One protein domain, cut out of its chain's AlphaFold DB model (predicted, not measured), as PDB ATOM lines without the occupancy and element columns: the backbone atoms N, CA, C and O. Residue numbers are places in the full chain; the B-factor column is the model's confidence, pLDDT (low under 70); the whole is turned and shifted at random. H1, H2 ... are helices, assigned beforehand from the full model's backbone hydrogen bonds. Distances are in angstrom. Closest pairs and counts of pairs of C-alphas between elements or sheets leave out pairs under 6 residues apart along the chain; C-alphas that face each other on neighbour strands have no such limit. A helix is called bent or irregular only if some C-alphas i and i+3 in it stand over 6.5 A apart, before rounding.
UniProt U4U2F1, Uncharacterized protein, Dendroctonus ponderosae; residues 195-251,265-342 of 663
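Overview. This is residues 195 to 251 and 265 to 342 of the 663 residues of an uncharacterized protein of Dendroctonus ponderosae (UniProt U4U2F1). A long helix, H2, runs through the middle, with H1, H4, H6 and one arm of the bent helix H5, H5a, packed round it; residues 240 to 245, at and beyond its end, stick out. The other arm, H5b, stays clear of H2 and has the small H7 packed on it. The 135 printed residues include seven named helices, H1 to H7 in order, and no named strand: the class is all helix. The whole is compact, with a radius of gyration of the C-alphas of 15.0 A and spans of 44 by 36 by 33 A.

Along the chain. H1, residues 197 to 212, begins at C-alpha 197 (123.920, 93.072, 58.365) and is 22.7 A long. H2, residues 218 to 241, measures 34.2 A. H3 is residues 268 to 271 and H4 residues 279 to 285. H5, residues 290 to 313, was assigned as one helix by its hydrogen bonds but is bent, C-alphas 299 and 302 being 7.2 A apart; its arms are H5a, 290 to 299, and H5b, 302 to 313. H6, residues 320 to 331, is irregular, with C-alphas 321 and 324 7.0 A apart. H7, residues 334 to 338, ends at C-alpha 338 (135.543, 109.326, 77.653).

Arrangement. H2 is the hub. Its residues 218 to 222 touch H1, closest C-alphas Lys 219 and Leu 211, 5.4 A. H4 touches it at Ile 281 and Phe 225, 6.1 A between C-alphas. H5a touches it at a steep tilt of 54 degrees, H6 at a shallow 24 degrees. H5b touches H7, closest C-alphas Lys 305 and Ala 336, 4.7 A. H3 touches no helix. Every O i to N i+4 pair is within hydrogen-bond range in H1, H2, H4, H5a and H7, against 7 of 8 in H5b and 6 of 8 in H6; H3 is too short for one.

Size, cuts and confidence. Residues 252 to 264 are cut out, with 6.0 A between C-alphas 251 and 265. Of the links printed whole, none is long. The pLDDT is under 70 at residues 215, 238 to 251 and 265.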
ATOM      1  N   GLU A 195     117.259  88.648  58.768       72.50
ATOM      2  CA  GLU A 195     118.246  89.288  59.645       72.50
ATOM      3  C   GLU A 195     119.610  89.418  58.944       72.50
ATOM      4  O   GLU A 195     120.528  88.630  59.180       72.50
ATOM      5  N   THR A 196     119.763  90.437  58.103       78.12
ATOM      6  CA  THR A 196     121.026  90.744  57.418       78.12
ATOM      7  C   THR A 196     121.760  91.913  58.071       78.12
ATOM      8  O   THR A 196     121.147  92.824  58.629       78.12
ATOM      9  N   ASP A 197     123.087  91.939  57.940       80.94
ATOM     10  CA  ASP A 197     123.920  93.072  58.365       80.94
ATOM     11  C   ASP A 197     123.495  94.392  57.689       80.94
ATOM     12  O   ASP A 197     123.474  95.451  58.322       80.94
ATOM     13  N   SER A 198     123.044  94.326  56.427       83.88
ATOM     14  CA  SER A 198     122.491  95.478  55.707       83.88
ATOM     15  C   SER A 198     121.238  96.055  56.366       83.88
ATOM     16  O   SER A 198     121.110  97.278  56.437       83.88
ATOM     17  N   THR A 199     120.350  95.214  56.906       84.25
ATOM     18  CA  THR A 199     119.130  95.661  57.595       84.25
ATOM     19  C   THR A 199     119.480  96.523  58.808       84.25
ATOM     20  O   THR A 199     119.034  97.666  58.918       84.25
ATOM     21  N   TYR A 200     120.340  96.015  59.694       87.56
ATOM     22  CA  TYR A 200     120.724  96.726  60.916       87.56
ATOM     23  C   TYR A 200     121.530  97.995  60.631       87.56
ATOM     24  O   TYR A 200     121.321  99.012  61.291       87.56
ATOM     25  N   SER A 201     122.408  97.964  59.623       87.06
ATOM     26  CA  SER A 201     123.150  99.156  59.197       87.06
ATOM     27  C   SER A 201     122.227 100.255  58.656       87.06
ATOM     28  O   SER A 201     122.417 101.421  58.988       87.06
ATOM     29  N   THR A 202     121.182  99.889  57.903       86.81
ATOM     30  CA  THR A 202     120.198 100.840  57.361       86.81
ATOM     31  C   THR A 202     119.410 101.506  58.485       86.81
ATOM     32  O   THR A 202     119.324 102.732  58.525       86.81
ATOM     33  N   ILE A 203     118.914 100.714  59.443       88.88
ATOM     34  CA  ILE A 203     118.207 101.229  60.626       88.88
ATOM     35  C   ILE A 203     119.113 102.173  61.421       88.88
ATOM     36  O   ILE A 203     118.689 103.258  61.806       88.88
ATOM     37  N   ALA A 204     120.374 101.792  61.643       89.19
ATOM     38  CA  ALA A 204     121.317 102.643  62.355       89.19
ATOM     39  C   ALA A 204     121.522 103.987  61.638       89.19
ATOM     40  O   ALA A 204     121.441 105.030  62.280       89.19
ATOM     41  N   ILE A 205     121.724 103.985  60.317       89.00
ATOM     42  CA  ILE A 205     121.879 105.215  59.523       89.00
ATOM     43  C   ILE A 205     120.630 106.101  59.623       89.00
ATOM     44  O   ILE A 205     120.762 107.313  59.796       89.00
ATOM     45  N   GLU A 206     119.432 105.517  59.560       88.62
ATOM     46  CA  GLU A 206     118.166 106.250  59.665       88.62
ATOM     47  C   GLU A 206     117.992 106.909  61.042       88.62
ATOM     48  O   GLU A 206     117.717 108.110  61.112       88.62
ATOM     49  N   ILE A 207     118.247 106.172  62.133       90.94
ATOM     50  CA  ILE A 207     118.239 106.720  63.502       90.94
ATOM     51  C   ILE A 207     119.155 107.943  63.582       90.94
ATOM     52  O   ILE A 207     118.761 108.995  64.090       90.94
ATOM     53  N   MET A 208     120.374 107.836  63.052       91.25
ATOM     54  CA  MET A 208     121.339 108.933  63.116       91.25
ATOM     55  C   MET A 208     120.930 110.117  62.247       91.25
ATOM     56  O   MET A 208     121.071 111.259  62.682       91.25
ATOM     57  N   ALA A 209     120.389 109.871  61.053       87.88
ATOM     58  CA  ALA A 209     119.862 110.928  60.199       87.88
ATOM     59  C   ALA A 209     118.771 111.737  60.922       87.88
ATOM     60  O   ALA A 209     118.770 112.966  60.846       87.88
ATOM     61  N   ILE A 210     117.900 111.068  61.688       88.88
ATOM     62  CA  ILE A 210     116.872 111.720  62.510       88.88
ATOM     63  C   ILE A 210     117.499 112.512  63.667       88.88
ATOM     64  O   ILE A 210     117.144 113.675  63.877       88.88
ATOM     65  N   LEU A 211     118.450 111.927  64.402       89.62
ATOM     66  CA  LEU A 211     119.108 112.588  65.537       89.62
ATOM     67  C   LEU A 211     119.859 113.866  65.121       89.62
ATOM     68  O   LEU A 211     119.777 114.884  65.817       89.62
ATOM     69  N   TYR A 212     120.510 113.857  63.956       87.62
ATOM     70  CA  TYR A 212     121.228 115.014  63.406       87.62
ATOM     71  C   TYR A 212     120.337 116.024  62.659       87.62
ATOM     72  O   TYR A 212     120.778 117.140  62.382       87.62
ATOM     73  N   ALA A 213     119.081 115.689  62.344       82.19
ATOM     74  CA  ALA A 213     118.197 116.590  61.602       82.19
ATOM     75  C   ALA A 213     117.818 117.842  62.426       82.19
ATOM     76  O   ALA A 213     117.431 117.717  63.586       82.19
ATOM     77  N   PRO A 214     117.865 119.068  61.882       73.06
ATOM     78  CA  PRO A 214     117.420 120.256  62.613       73.06
ATOM     79  C   PRO A 214     115.900 120.218  62.869       73.06
ATOM     80  O   PRO A 214     115.131 119.863  61.980       73.06
ATOM     81  N   HIS A 215     115.465 120.594  64.080       64.25
ATOM     82  CA  HIS A 215     114.048 120.725  64.477       64.25
ATOM     83  C   HIS A 215     113.144 119.507  64.171       64.25
ATOM     84  O   HIS A 215     112.012 119.661  63.716       64.25
ATOM     85  N   CYS A 216     113.618 118.288  64.447       70.69
ATOM     86  CA  CYS A 216     112.847 117.059  64.236       70.69
ATOM     87  C   CYS A 216     112.232 116.527  65.545       70.69
ATOM     88  O   CYS A 216     112.962 116.148  66.457       70.69
ATOM     89  N   ARG A 217     110.894 116.440  65.636       72.00
ATOM     90  CA  ARG A 217     110.198 115.843  66.800       72.00
ATOM     91  C   ARG A 217     110.369 114.319  66.910       72.00
ATOM     92  O   ARG A 217     110.185 113.766  67.984       72.00
ATOM     93  N   LEU A 218     110.802 113.636  65.843       84.25
ATOM     94  CA  LEU A 218     111.120 112.197  65.891       84.25
ATOM     95  C   LEU A 218     112.393 111.884  66.693       84.25
ATOM     96  O   LEU A 218     112.671 110.713  66.957       84.25
ATOM     97  N   LYS A 219     113.164 112.902  67.097       87.31
ATOM     98  CA  LYS A 219     114.332 112.717  67.967       87.31
ATOM     99  C   LYS A 219     113.950 112.119  69.302       87.31
ATOM    100  O   LYS A 219     114.580 111.152  69.710       87.31
ATOM    101  N   GLU A 220     112.897 112.639  69.924       88.81
ATOM    102  CA  GLU A 220     112.361 112.105  71.171       88.81
ATOM    103  C   GLU A 220     112.017 110.616  71.011       88.81
ATOM    104  O   GLU A 220     112.458 109.786  71.801       88.81
ATOM    105  N   THR A 221     111.345 110.249  69.912       90.25
ATOM    106  CA  THR A 221     111.040 108.846  69.577       90.25
ATOM    107  C   THR A 221     112.309 108.000  69.439       90.25
ATOM    108  O   THR A 221     112.360 106.894  69.968       90.25
ATOM    109  N   CYS A 222     113.344 108.499  68.755       93.12
ATOM    110  CA  CYS A 222     114.610 107.776  68.601       93.12
ATOM    111  C   CYS A 222     115.365 107.634  69.927       93.12
ATOM    112  O   CYS A 222     115.912 106.566  70.195       93.12
ATOM    113  N   LEU A 223     115.376 108.670  70.771       94.50
ATOM    114  CA  LEU A 223     115.975 108.622  72.105       94.50
ATOM    115  C   LEU A 223     115.248 107.602  72.985       94.50
ATOM    116  O   LEU A 223     115.891 106.706  73.524       94.50
ATOM    117  N   GLN A 224     113.916 107.669  73.062       94.06
ATOM    118  CA  GLN A 224     113.098 106.702  73.799       94.06
ATOM    119  C   GLN A 224     113.300 105.268  73.282       94.06
ATOM    120  O   GLN A 224     113.438 104.342  74.078       94.06
ATOM    121  N   PHE A 225     113.371 105.077  71.961       94.69
ATOM    122  CA  PHE A 225     113.644 103.778  71.342       94.69
ATOM    123  C   PHE A 225     115.022 103.231  71.731       94.69
ATOM    124  O   PHE A 225     115.127 102.075  72.137       94.69
ATOM    125  N   LEU A 226     116.072 104.056  71.662       96.25
ATOM    126  CA  LEU A 226     117.422 103.666  72.068       96.25
ATOM    127  C   LEU A 226     117.495 103.363  73.570       96.25
ATOM    128  O   LEU A 226     118.094 102.358  73.945       96.25
ATOM    129  N   ILE A 227     116.870 104.171  74.428       95.06
ATOM    130  CA  ILE A 227     116.812 103.911  75.874       95.06
ATOM    131  C   ILE A 227     116.121 102.569  76.139       95.06
ATOM    132  O   ILE A 227     116.680 101.727  76.835       95.06
ATOM    133  N   CYS A 228     114.956 102.335  75.528       93.44
ATOM    134  CA  CYS A 228     114.206 101.093  75.697       93.44
ATOM    135  C   CYS A 228     115.004  99.869  75.212       93.44
ATOM    136  O   CYS A 228     115.008  98.834  75.875       93.44
ATOM    137  N   LEU A 229     115.747  99.985  74.101       93.31
ATOM    138  CA  LEU A 229     116.650  98.924  73.641       93.31
ATOM    139  C   LEU A 229     117.730  98.590  74.677       93.31
ATOM    140  O   LEU A 229     117.967  97.409  74.923       93.31
ATOM    141  N   ASN A 230     118.376  99.597  75.279       93.00
ATOM    142  CA  ASN A 230     119.405  99.363  76.298       93.00
ATOM    143  C   ASN A 230     118.798  98.765  77.575       93.00
ATOM    144  O   ASN A 230     119.330  97.783  78.077       93.00
ATOM    145  N   GLN A 231     117.644  99.265  78.028       89.19
ATOM    146  CA  GLN A 231     116.917  98.721  79.183       89.19
ATOM    147  C   GLN A 231     116.574  97.236  79.012       89.19
ATOM    148  O   GLN A 231     116.829  96.417  79.887       89.19
ATOM    149  N   VAL A 232     116.023  96.862  77.855       88.44
ATOM    150  CA  VAL A 232     115.678  95.462  77.572       88.44
ATOM    151  C   VAL A 232     116.927  94.602  77.405       88.44
ATOM    152  O   VAL A 232     116.918  93.425  77.764       88.44
ATOM    153  N   TYR A 233     118.003  95.154  76.847       88.56
ATOM    154  CA  TYR A 233     119.264  94.434  76.715       88.56
ATOM    155  C   TYR A 233     119.905  94.144  78.076       88.56
ATOM    156  O   TYR A 233     120.256  92.992  78.324       88.56
ATOM    157  N   GLU A 234     120.004  95.148  78.953       83.94
ATOM    158  CA  GLU A 234     120.498  94.988  80.324       83.94
ATOM    159  C   GLU A 234     119.648  93.987  81.104       83.94
ATOM    160  O   GLU A 234     120.205  93.015  81.597       83.94
ATOM    161  N   TYR A 235     118.317  94.130  81.113       82.19
ATOM    162  CA  TYR A 235     117.422  93.189  81.800       82.19
ATOM    163  C   TYR A 235     117.629  91.732  81.364       82.19
ATOM    164  O   TYR A 235     117.714  90.831  82.196       82.19
ATOM    165  N   ASN A 236     117.729  91.480  80.055       78.69
ATOM    166  CA  ASN A 236     117.953  90.123  79.557       78.69
ATOM    167  C   ASN A 236     119.343  89.590  79.942       78.69
ATOM    168  O   ASN A 236     119.456  88.426  80.309       78.69
ATOM    169  N   ASN A 237     120.385  90.428  79.897       74.75
ATOM    170  CA  ASN A 237     121.720  90.018  80.340       74.75
ATOM    171  C   ASN A 237     121.767  89.782  81.854       74.75
ATOM    172  O   ASN A 237     122.449  88.865  82.293       74.75
ATOM    173  N   GLU A 238     121.065  90.588  82.654       66.06
ATOM    174  CA  GLU A 238     120.927  90.386  84.098       66.06
ATOM    175  C   GLU A 238     120.191  89.079  84.394       66.06
ATOM    176  O   GLU A 238     120.622  88.344  85.270       66.06
ATOM    177  N   MET A 239     119.141  88.733  83.642       56.56
ATOM    178  CA  MET A 239     118.467  87.433  83.758       56.56
ATOM    179  C   MET A 239     119.411  86.275  83.409       56.56
ATOM    180  O   MET A 239     119.484  85.313  84.173       56.56
ATOM    181  N   ASP A 240     120.189  86.394  82.331       52.16
ATOM    182  CA  ASP A 240     121.202  85.399  81.950       52.16
ATOM    183  C   ASP A 240     122.331  85.292  82.999       52.16
ATOM    184  O   ASP A 240     122.867  84.209  83.240       52.16
ATOM    185  N   MET A 241     122.669  86.407  83.657       43.38
ATOM    186  CA  MET A 241     123.678  86.507  84.717       43.38
ATOM    187  C   MET A 241     123.142  86.172  86.111       43.38
ATOM    188  O   MET A 241     123.952  85.873  86.976       43.38
ATOM    189  N   SER A 242     121.824  86.178  86.357       41.75
ATOM    190  CA  SER A 242     121.192  86.016  87.686       41.75
ATOM    191  C   SER A 242     121.343  84.618  88.307       41.75
ATOM    192  O   SER A 242     120.893  84.372  89.424       41.75
ATOM    193  N   ILE A 243     122.091  83.728  87.647       38.34
ATOM    194  CA  ILE A 243     122.751  82.568  88.271       38.34
ATOM    195  C   ILE A 243     123.932  83.019  89.175       38.34
ATOM    196  O   ILE A 243     124.464  82.237  89.958       38.34
ATOM    197  N   CYS A 244     124.325  84.295  89.137       30.05
ATOM    198  CA  CYS A 244     125.378  84.926  89.927       30.05
ATOM    199  C   CYS A 244     124.950  86.342  90.376       30.05
ATOM    200  O   CYS A 244     124.934  87.287  89.598       30.05
ATOM    201  N   ALA A 245     124.598  86.444  91.660       35.06
ATOM    202  CA  ALA A 245     124.341  87.636  92.474       35.06
ATOM    203  C   ALA A 245     124.748  89.013  91.887       35.06
ATOM    204  O   ALA A 245     125.930  89.363  91.872       35.06
ATOM    205  N   LEU A 246     123.755  89.843  91.540       34.41
ATOM    206  CA  LEU A 246     123.902  91.302  91.443       34.41
ATOM    207  C   LEU A 246     123.221  91.980  92.654       34.41
ATOM    208  O   LEU A 246     122.156  91.523  93.068       34.41
ATOM    209  N   PRO A 247     123.788  93.059  93.239       38.44
ATOM    210  CA  PRO A 247     123.311  93.641  94.507       38.44
ATOM    211  C   PRO A 247     122.040  94.499  94.387       38.44
ATOM    212  O   PRO A 247     121.452  94.899  95.394       38.44
ATOM    213  N   TRP A 248     121.611  94.802  93.162       40.41
ATOM    214  CA  TRP A 248     120.408  95.572  92.877       40.41
ATOM    215  C   TRP A 248     119.761  95.008  91.616       40.41
ATOM    216  O   TRP A 248     120.370  95.097  90.553       40.41
ATOM    217  N   PRO A 249     118.549  94.439  91.676       45.31
ATOM    218  CA  PRO A 249     117.797  94.278  90.453       45.31
ATOM    219  C   PRO A 249     117.365  95.689  90.038       45.31
ATOM    220  O   PRO A 249     116.530  96.312  90.701       45.31
ATOM    221  N   ARG A 250     117.951  96.219  88.953       46.94
ATOM    222  CA  ARG A 250     117.510  97.484  88.325       46.94
ATOM    223  C   ARG A 250     116.035  97.435  87.911       46.94
ATOM    224  O   ARG A 250     115.430  98.467  87.631       46.94
ATOM    225  N   TYR A 251     115.442  96.243  87.923       48.47
ATOM    226  CA  TYR A 251     114.096  95.941  87.473       48.47
ATOM    227  C   TYR A 251     113.306  95.218  88.567       48.47
ATOM    228  O   TYR A 251     113.797  94.278  89.186       48.47
ATOM    229  N   GLU A 265     111.826  99.245  84.142       65.31
ATOM    230  CA  GLU A 265     111.994 100.658  84.472       65.31
ATOM    231  C   GLU A 265     113.330 100.874  85.183       65.31
ATOM    232  O   GLU A 265     113.414 100.942  86.403       65.31
ATOM    233  N   GLY A 266     114.401 100.961  84.387       71.06
ATOM    234  CA  GLY A 266     115.775 100.919  84.906       71.06
ATOM    235  C   GLY A 266     116.237 102.153  85.695       71.06
ATOM    236  O   GLY A 266     117.226 102.064  86.402       71.06
ATOM    237  N   HIS A 267     115.557 103.301  85.582       87.50
ATOM    238  CA  HIS A 267     115.938 104.554  86.258       87.50
ATOM    239  C   HIS A 267     114.783 105.076  87.137       87.50
ATOM    240  O   HIS A 267     113.622 104.931  86.734       87.50
ATOM    241  N   PRO A 268     115.043 105.743  88.287       88.00
ATOM    242  CA  PRO A 268     114.016 106.317  89.166       88.00
ATOM    243  C   PRO A 268     112.958 107.167  88.453       88.00
ATOM    244  O   PRO A 268     111.778 107.077  88.774       88.00
ATOM    245  N   LEU A 269     113.365 107.953  87.454       90.50
ATOM    246  CA  LEU A 269     112.452 108.777  86.649       90.50
ATOM    247  C   LEU A 269     111.376 107.973  85.909       90.50
ATOM    248  O   LEU A 269     110.256 108.464  85.786       90.50
ATOM    249  N   PHE A 270     111.702 106.764  85.436       89.00
ATOM    250  CA  PHE A 270     110.718 105.880  84.807       89.00
ATOM    251  C   PHE A 270     109.802 105.264  85.870       89.00
ATOM    252  O   PHE A 270     108.592 105.416  85.769       89.00
ATOM    253  N   ARG A 271     110.387 104.715  86.948       84.56
ATOM    254  CA  ARG A 271     109.659 104.064  88.061       84.56
ATOM    255  C   ARG A 271     108.631 104.937  88.752       84.56
ATOM    256  O   ARG A 271     107.604 104.461  89.218       84.56
ATOM    257  N   MET A 272     108.930 106.225  88.846       83.69
ATOM    258  CA  MET A 272     108.050 107.202  89.477       83.69
ATOM    259  C   MET A 272     107.111 107.887  88.468       83.69
ATOM    260  O   MET A 272     106.315 108.738  88.853       83.69
ATOM    261  N   GLY A 273     107.199 107.542  87.178       85.75
ATOM    262  CA  GLY A 273     106.324 108.051  86.120       85.75
ATOM    263  C   GLY A 273     106.604 109.483  85.647       85.75
ATOM    264  O   GLY A 273     105.805 110.001  84.867       85.75
ATOM    265  N   TYR A 274     107.709 110.111  86.073       87.69
ATOM    266  CA  TYR A 274     108.107 111.464  85.642       87.69
ATOM    267  C   TYR A 274     108.567 111.501  84.182       87.69
ATOM    268  O   TYR A 274     108.337 112.480  83.478       87.69
ATOM    269  N   VAL A 275     109.194 110.420  83.713       89.44
ATOM    270  CA  VAL A 275     109.526 110.216  82.301       89.44
ATOM    271  C   VAL A 275     108.856 108.931  81.847       89.44
ATOM    272  O   VAL A 275     109.011 107.891  82.479       89.44
ATOM    273  N   GLN A 276     108.128 108.979  80.734       87.94
ATOM    274  CA  GLN A 276     107.447 107.811  80.184       87.94
ATOM    275  C   GLN A 276     107.998 107.492  78.800       87.94
ATOM    276  O   GLN A 276     108.054 108.348  77.922       87.94
ATOM    277  N   ILE A 277     108.402 106.236  78.608       88.44
ATOM    278  CA  ILE A 277     108.639 105.696  77.268       88.44
ATOM    279  C   ILE A 277     107.282 105.340  76.698       88.44
ATOM    280  O   ILE A 277     106.536 104.582  77.323       88.44
ATOM    281  N   ASP A 278     106.991 105.849  75.510       88.69
ATOM    282  CA  ASP A 278     105.717 105.602  74.864       88.69
ATOM    283  C   ASP A 278     105.409 104.096  74.726       88.69
ATOM    284  O   ASP A 278     106.267 103.276  74.375       88.69
ATOM    285  N   SER A 279     104.153 103.732  74.989       87.88
ATOM    286  CA  SER A 279     103.685 102.347  75.006       87.88
ATOM    287  C   SER A 279     103.872 101.614  73.673       87.88
ATOM    288  O   SER A 279     104.176 100.420  73.684       87.88
ATOM    289  N   GLU A 280     103.771 102.295  72.530       87.31
ATOM    290  CA  GLU A 280     104.013 101.698  71.213       87.31
ATOM    291  C   GLU A 280     105.506 101.423  70.979       87.31
ATOM    292  O   GLU A 280     105.849 100.421  70.348       87.31
ATOM    293  N   ILE A 281     106.404 102.245  71.540       91.19
ATOM    294  CA  ILE A 281     107.854 101.984  71.520       91.19
ATOM    295  C   ILE A 281     108.170 100.770  72.396       91.19
ATOM    296  O   ILE A 281     108.844  99.848  71.930       91.19
ATOM    297  N   ARG A 282     107.636 100.718  73.628       90.00
ATOM    298  CA  ARG A 282     107.797  99.553  74.520       90.00
ATOM    299  C   ARG A 282     107.287  98.277  73.841       90.00
ATOM    300  O   ARG A 282     107.982  97.266  73.791       90.00
ATOM    301  N   LYS A 283     106.085  98.324  73.255       88.81
ATOM    302  CA  LYS A 283     105.465  97.195  72.540       88.81
ATOM    303  C   LYS A 283     106.315  96.718  71.363       88.81
ATOM    304  O   LYS A 283     106.447  95.505  71.187       88.81
ATOM    305  N   LEU A 284     106.895  97.651  70.606       91.00
ATOM    306  CA  LEU A 284     107.804  97.359  69.504       91.00
ATOM    307  C   LEU A 284     109.068  96.654  69.998       91.00
ATOM    308  O   LEU A 284     109.349  95.545  69.554       91.00
ATOM    309  N   VAL A 285     109.795  97.248  70.944       90.31
ATOM    310  CA  VAL A 285     111.064  96.684  71.432       90.31
ATOM    311  C   VAL A 285     110.845  95.324  72.098       90.31
ATOM    312  O   VAL A 285     111.570  94.378  71.803       90.31
ATOM    313  N   TYR A 286     109.785  95.164  72.898       88.69
ATOM    314  CA  TYR A 286     109.417  93.879  73.511       88.69
ATOM    315  C   TYR A 286     108.989  92.804  72.503       88.69
ATOM    316  O   TYR A 286     108.808  91.646  72.879       88.69
ATOM    317  N   SER A 287     108.751  93.167  71.242       87.56
ATOM    318  CA  SER A 287     108.479  92.195  70.183       87.56
ATOM    319  C   SER A 287     109.753  91.634  69.545       87.56
ATOM    320  O   SER A 287     109.677  90.613  68.862       87.56
ATOM    321  N   PHE A 288     110.904  92.280  69.755       88.81
ATOM    322  CA  PHE A 288     112.173  91.883  69.156       88.81
ATOM    323  C   PHE A 288     112.798  90.702  69.896       88.81
ATOM    324  O   PHE A 288     112.700  90.567  71.114       88.81
ATOM    325  N   ARG A 289     113.509  89.854  69.149       87.81
ATOM    326  CA  ARG A 289     114.369  88.821  69.736       87.81
ATOM    327  C   ARG A 289     115.577  89.470  70.413       87.81
ATOM    328  O   ARG A 289     116.115  90.451  69.897       87.81
ATOM    329  N   HIS A 290     116.069  88.868  71.497       86.38
ATOM    330  CA  HIS A 290     117.273  89.341  72.192       86.38
ATOM    331  C   HIS A 290     118.491  89.464  71.247       86.38
ATOM    332  O   HIS A 290     119.222  90.453  71.293       86.38
ATOM    333  N   SER A 291     118.659  88.523  70.305       89.00
ATOM    334  CA  SER A 291     119.699  88.578  69.262       89.00
ATOM    335  C   SER A 291     119.603  89.827  68.380       89.00
ATOM    336  O   SER A 291     120.625  90.445  68.080       89.00
ATOM    337  N   SER A 292     118.388  90.221  67.989       90.38
ATOM    338  CA  SER A 292     118.138  91.414  67.176       90.38
ATOM    339  C   SER A 292     118.442  92.692  67.947       90.38
ATOM    340  O   SER A 292     119.066  93.591  67.390       90.38
ATOM    341  N   ILE A 293     118.076  92.757  69.233       91.12
ATOM    342  CA  ILE A 293     118.406  93.887  70.117       91.12
ATOM    343  C   ILE A 293     119.927  94.041  70.226       91.12
ATOM    344  O   ILE A 293     120.457  95.125  69.981       91.12
ATOM    345  N   LYS A 294     120.647  92.943  70.496       91.00
ATOM    346  CA  LYS A 294     122.115  92.934  70.570       91.00
ATOM    347  C   LYS A 294     122.764  93.406  69.264       91.00
ATOM    348  O   LYS A 294     123.697  94.208  69.298       91.00
ATOM    349  N   LYS A 295     122.281  92.932  68.107       91.50
ATOM    350  CA  LYS A 295     122.770  93.378  66.791       91.50
ATOM    351  C   LYS A 295     122.485  94.867  66.569       91.50
ATOM    352  O   LYS A 295     123.410  95.592  66.219       91.50
ATOM    353  N   LEU A 296     121.263  95.343  66.822       92.31
ATOM    354  CA  LEU A 296     120.903  96.762  66.690       92.31
ATOM    355  C   LEU A 296     121.822  97.655  67.521       92.31
ATOM    356  O   LEU A 296     122.420  98.571  66.966       92.31
ATOM    357  N   LEU A 297     121.985  97.347  68.811       94.19
ATOM    358  CA  LEU A 297     122.873  98.097  69.700       94.19
ATOM    359  C   LEU A 297     124.318  98.085  69.196       94.19
ATOM    360  O   LEU A 297     124.967  99.126  69.182       94.19
ATOM    361  N   LYS A 298     124.818  96.945  68.699       93.88
ATOM    362  CA  LYS A 298     126.155  96.860  68.092       93.88
ATOM    363  C   LYS A 298     126.310  97.801  66.890       93.88
ATOM    364  O   LYS A 298     127.331  98.477  66.787       93.88
ATOM    365  N   TYR A 299     125.327  97.845  65.990       93.50
ATOM    366  CA  TYR A 299     125.370  98.684  64.786       93.50
ATOM    367  C   TYR A 299     125.175 100.174  65.078       93.50
ATOM    368  O   TYR A 299     125.757 101.010  64.389       93.50
ATOM    369  N   THR A 300     124.390 100.526  66.097       93.38
ATOM    370  CA  THR A 300     124.177 101.925  66.490       93.38
ATOM    371  C   THR A 300     125.295 102.462  67.383       93.38
ATOM    372  O   THR A 300     125.530 103.670  67.379       93.38
ATOM    373  N   HIS A 301     126.029 101.598  68.096       92.81
ATOM    374  CA  HIS A 301     126.966 101.989  69.154       92.81
ATOM    375  C   HIS A 301     127.958 103.083  68.743       92.81
ATOM    376  O   HIS A 301     128.042 104.117  69.406       92.81
ATOM    377  N   SER A 302     128.705 102.900  67.647       90.50
ATOM    378  CA  SER A 302     129.728 103.868  67.218       90.50
ATOM    379  C   SER A 302     129.140 105.234  66.869       90.50
ATOM    380  O   SER A 302     129.759 106.272  67.133       90.50
ATOM    381  N   TYR A 303     127.941 105.240  66.290       92.88
ATOM    382  CA  TYR A 303     127.264 106.460  65.891       92.88
ATOM    383  C   TYR A 303     126.656 107.189  67.089       92.88
ATOM    384  O   TYR A 303     126.914 108.379  67.264       92.88
ATOM    385  N   VAL A 304     125.923 106.471  67.947       94.56
ATOM    386  CA  VAL A 304     125.321 107.016  69.174       94.56
ATOM    387  C   VAL A 304     126.407 107.573  70.087       94.56
ATOM    388  O   VAL A 304     126.301 108.709  70.542       94.56
ATOM    389  N   LYS A 305     127.512 106.841  70.264       93.00
ATOM    390  CA  LYS A 305     128.685 107.306  71.013       93.00
ATOM    391  C   LYS A 305     129.216 108.645  70.491       93.00
ATOM    392  O   LYS A 305     129.490 109.551  71.275       93.00
ATOM    393  N   SER A 306     129.364 108.772  69.172       92.19
ATOM    394  CA  SER A 306     129.873 109.995  68.536       92.19
ATOM    395  C   SER A 306     128.898 111.165  68.676       92.19
ATOM    396  O   SER A 306     129.324 112.285  68.952       92.19
ATOM    397  N   PHE A 307     127.599 110.899  68.537       93.88
ATOM    398  CA  PHE A 307     126.533 111.882  68.713       93.88
ATOM    399  C   PHE A 307     126.450 112.395  70.152       93.88
ATOM    400  O   PHE A 307     126.501 113.603  70.369       93.88
ATOM    401  N   LEU A 308     126.426 111.495  71.139       93.81
ATOM    402  CA  LEU A 308     126.418 111.858  72.559       93.81
ATOM    403  C   LEU A 308     127.641 112.707  72.920       93.81
ATOM    404  O   LEU A 308     127.508 113.743  73.562       93.81
ATOM    405  N   ALA A 309     128.832 112.322  72.451       91.50
ATOM    406  CA  ALA A 309     130.051 113.087  72.699       91.50
ATOM    407  C   ALA A 309     130.019 114.500  72.082       91.50
ATOM    408  O   ALA A 309     130.674 115.402  72.600       91.50
ATOM    409  N   GLN A 310     129.301 114.707  70.973       91.19
ATOM    410  CA  GLN A 310     129.125 116.032  70.371       91.19
ATOM    411  C   GLN A 310     128.124 116.874  71.168       91.19
ATOM    412  O   GLN A 310     128.461 117.995  71.550       91.19
ATOM    413  N   GLU A 311     126.954 116.314  71.486       91.38
ATOM    414  CA  GLU A 311     125.902 117.021  72.229       91.38
ATOM    415  C   GLU A 311     126.327 117.377  73.658       91.38
ATOM    416  O   GLU A 311     126.024 118.468  74.130       91.38
ATOM    417  N   LEU A 312     127.107 116.518  74.326       89.88
ATOM    418  CA  LEU A 312     127.668 116.815  75.648       89.88
ATOM    419  C   LEU A 312     128.711 117.949  75.615       89.88
ATOM    420  O   LEU A 312     128.861 118.660  76.604       89.88
ATOM    421  N   LYS A 313     129.435 118.148  74.500       86.69
ATOM    422  CA  LYS A 313     130.380 119.279  74.359       86.69
ATOM    423  C   LYS A 313     129.667 120.583  74.060       86.69
ATOM    424  O   LYS A 313     130.061 121.634  74.560       86.69
ATOM    425  N   ARG A 314     128.720 120.529  73.127       84.00
ATOM    426  CA  ARG A 314     127.998 121.686  72.604       84.00
ATOM    427  C   ARG A 314     126.588 121.225  72.252       84.00
ATOM    428  O   ARG A 314     126.408 120.706  71.152       84.00
ATOM    429  N   PRO A 315     125.611 121.425  73.151       81.50
ATOM    430  CA  PRO A 315     124.223 121.096  72.870       81.50
ATOM    431  C   PRO A 315     123.774 121.876  71.636       81.50
ATOM    432  O   PRO A 315     123.784 123.109  71.646       81.50
ATOM    433  N   HIS A 316     123.444 121.175  70.556       80.81
ATOM    434  CA  HIS A 316     123.107 121.819  69.288       80.81
ATOM    435  C   HIS A 316     121.884 121.190  68.639       80.81
ATOM    436  O   HIS A 316     121.025 121.897  68.111       80.81
ATOM    437  N   TYR A 317     121.790 119.864  68.685       81.44
ATOM    438  CA  TYR A 317     120.750 119.118  67.999       81.44
ATOM    439  C   TYR A 317     119.561 118.781  68.907       81.44
ATOM    440  O   TYR A 317     118.445 118.653  68.393       81.44
ATOM    441  N   ILE A 318     119.765 118.633  70.215       85.00
ATOM    442  CA  ILE A 318     118.718 118.255  71.173       85.00
ATOM    443  C   ILE A 318     118.055 119.488  71.804       85.00
ATOM    444  O   ILE A 318     118.727 120.426  72.239       85.00
ATOM    445  N   ARG A 319     116.714 119.484  71.848       83.44
ATOM    446  CA  ARG A 319     115.914 120.524  72.516       83.44
ATOM    447  C   ARG A 319     116.111 120.457  74.024       83.44
ATOM    448  O   ARG A 319     116.398 119.393  74.554       83.44
ATOM    449  N   GLU A 320     115.896 121.570  74.717       82.25
ATOM    450  CA  GLU A 320     116.035 121.613  76.178       82.25
ATOM    451  C   GLU A 320     115.139 120.587  76.883       82.25
ATOM    452  O   GLU A 320     115.637 119.851  77.729       82.25
ATOM    453  N   ASP A 321     113.888 120.447  76.435       82.69
ATOM    454  CA  ASP A 321     112.917 119.475  76.968       82.69
ATOM    455  C   ASP A 321     113.386 118.011  76.831       82.69
ATOM    456  O   ASP A 321     113.095 117.170  77.676       82.69
ATOM    457  N   ASP A 322     114.164 117.708  75.786       87.94
ATOM    458  CA  ASP A 322     114.638 116.355  75.469       87.94
ATOM    459  C   ASP A 322     115.987 116.030  76.144       87.94
ATOM    460  O   ASP A 322     116.494 114.907  76.035       87.94
ATOM    461  N   ARG A 323     116.609 116.994  76.843       91.06
ATOM    462  CA  ARG A 323     117.928 116.796  77.472       91.06
ATOM    463  C   ARG A 323     117.902 115.727  78.557       91.06
ATOM    464  O   ARG A 323     118.878 114.995  78.686       91.06
ATOM    465  N   VAL A 324     116.791 115.574  79.276       94.94
ATOM    466  CA  VAL A 324     116.640 114.500  80.272       94.94
ATOM    467  C   VAL A 324     116.831 113.131  79.604       94.94
ATOM    468  O   VAL A 324     117.628 112.321  80.072       94.94
ATOM    469  N   LEU A 325     116.193 112.897  78.449       94.88
ATOM    470  CA  LEU A 325     116.357 111.659  77.675       94.88
ATOM    471  C   LEU A 325     117.789 111.489  77.150       94.88
ATOM    472  O   LEU A 325     118.307 110.374  77.136       94.88
ATOM    473  N   LEU A 326     118.452 112.579  76.747       95.00
ATOM    474  CA  LEU A 326     119.854 112.538  76.324       95.00
ATOM    475  C   LEU A 326     120.770 112.025  77.447       95.00
ATOM    476  O   LEU A 326     121.596 111.150  77.191       95.00
ATOM    477  N   PHE A 327     120.622 112.535  78.673       95.19
ATOM    478  CA  PHE A 327     121.434 112.101  79.817       95.19
ATOM    479  C   PHE A 327     121.081 110.687  80.288       95.19
ATOM    480  O   PHE A 327     121.986 109.909  80.587       95.19
ATOM    481  N   LEU A 328     119.797 110.317  80.254       94.50
ATOM    482  CA  LEU A 328     119.360 108.942  80.507       94.50
ATOM    483  C   LEU A 328     119.954 107.955  79.498       94.50
ATOM    484  O   LEU A 328     120.360 106.862  79.878       94.50
ATOM    485  N   LEU A 329     120.054 108.338  78.220       94.88
ATOM    486  CA  LEU A 329     120.747 107.534  77.217       94.88
ATOM    487  C   LEU A 329     122.262 107.520  77.466       94.88
ATOM    488  O   LEU A 329     122.876 106.463  77.373       94.88
ATOM    489  N   ALA A 330     122.869 108.664  77.796       93.25
ATOM    490  CA  ALA A 330     124.309 108.784  78.023       93.25
ATOM    491  C   ALA A 330     124.821 107.900  79.170       93.25
ATOM    492  O   ALA A 330     125.955 107.427  79.087       93.25
ATOM    493  N   ALA A 331     123.990 107.618  80.180       91.38
ATOM    494  CA  ALA A 331     124.316 106.684  81.258       91.38
ATOM    495  C   ALA A 331     124.673 105.273  80.739       91.38
ATOM    496  O   ALA A 331     125.595 104.653  81.253       91.38
ATOM    497  N   TYR A 332     124.058 104.808  79.644       91.31
ATOM    498  CA  TYR A 332     124.415 103.531  78.998       91.31
ATOM    499  C   TYR A 332     125.691 103.605  78.138       91.31
ATOM    500  O   TYR A 332     126.188 102.589  77.654       91.31
ATOM    501  N   TYR A 333     126.225 104.806  77.897       91.81
ATOM    502  CA  TYR A 333     127.367 105.049  77.010       91.81
ATOM    503  C   TYR A 333     128.482 105.839  77.717       91.81
ATOM    504  O   TYR A 333     128.924 106.873  77.204       91.81
ATOM    505  N   PRO A 334     129.048 105.339  78.831       87.12
ATOM    506  CA  PRO A 334     130.164 106.004  79.515       87.12
ATOM    507  C   PRO A 334     131.388 106.187  78.600       87.12
ATOM    508  O   PRO A 334     132.158 107.145  78.714       87.12
ATOM    509  N   CYS A 335     131.532 105.328  77.588       86.44
ATOM    510  CA  CYS A 335     132.540 105.462  76.542       86.44
ATOM    511  C   CYS A 335     132.408 106.744  75.686       86.44
ATOM    512  O   CYS A 335     133.409 107.189  75.116       86.44
ATOM    513  N   ALA A 336     131.216 107.345  75.578       87.06
ATOM    514  CA  ALA A 336     131.000 108.624  74.899       87.06
ATOM    515  C   ALA A 336     131.557 109.792  75.724       87.06
ATOM    516  O   ALA A 336     132.196 110.692  75.182       87.06
ATOM    517  N   ILE A 337     131.405 109.724  77.047       84.62
ATOM    518  CA  ILE A 337     131.947 110.701  77.998       84.62
ATOM    519  C   ILE A 337     133.482 110.680  77.948       84.62
ATOM    520  O   ILE A 337     134.126 111.723  77.839       84.62
ATOM    521  N   LYS A 338     134.090 109.486  77.869       78.88
ATOM    522  CA  LYS A 338     135.543 109.326  77.653       78.88
ATOM    523  C   LYS A 338     136.033 109.987  76.341       78.88
ATOM    524  O   LYS A 338     137.194 110.384  76.248       78.88
ATOM    525  N   MET A 339     135.175 110.168  75.326       81.81
ATOM    526  CA  MET A 339     135.517 110.849  74.059       81.81
ATOM    527  C   MET A 339     135.476 112.382  74.131       81.81
ATOM    528  O   MET A 339     135.755 113.066  73.132       81.81
ATOM    529  N   LEU A 340     135.185 112.957  75.301       81.12
ATOM    530  CA  LEU A 340     135.181 114.406  75.452       81.12
ATOM    531  C   LEU A 340     136.568 115.034  75.210       81.12
ATOM    532  O   LEU A 340     136.638 116.209  74.854       81.12
ATOM    533  N   LYS A 341     137.649 114.233  75.231       77.06
ATOM    534  CA  LYS A 341     139.058 114.676  75.120       77.06
ATOM    535  C   LYS A 341     139.447 115.703  76.191       77.06
ATOM    536  O   LYS A 341     140.423 116.425  76.025       77.06
ATOM    537  N   LEU A 342     138.664 115.765  77.258       80.56
ATOM    538  CA  LEU A 342     138.974 116.489  78.474       80.56
ATOM    539  C   LEU A 342     139.788 115.569  79.373       80.56
ATOM    540  O   LEU A 342     139.713 114.340  79.249       80.56
TER     541      LEU A 342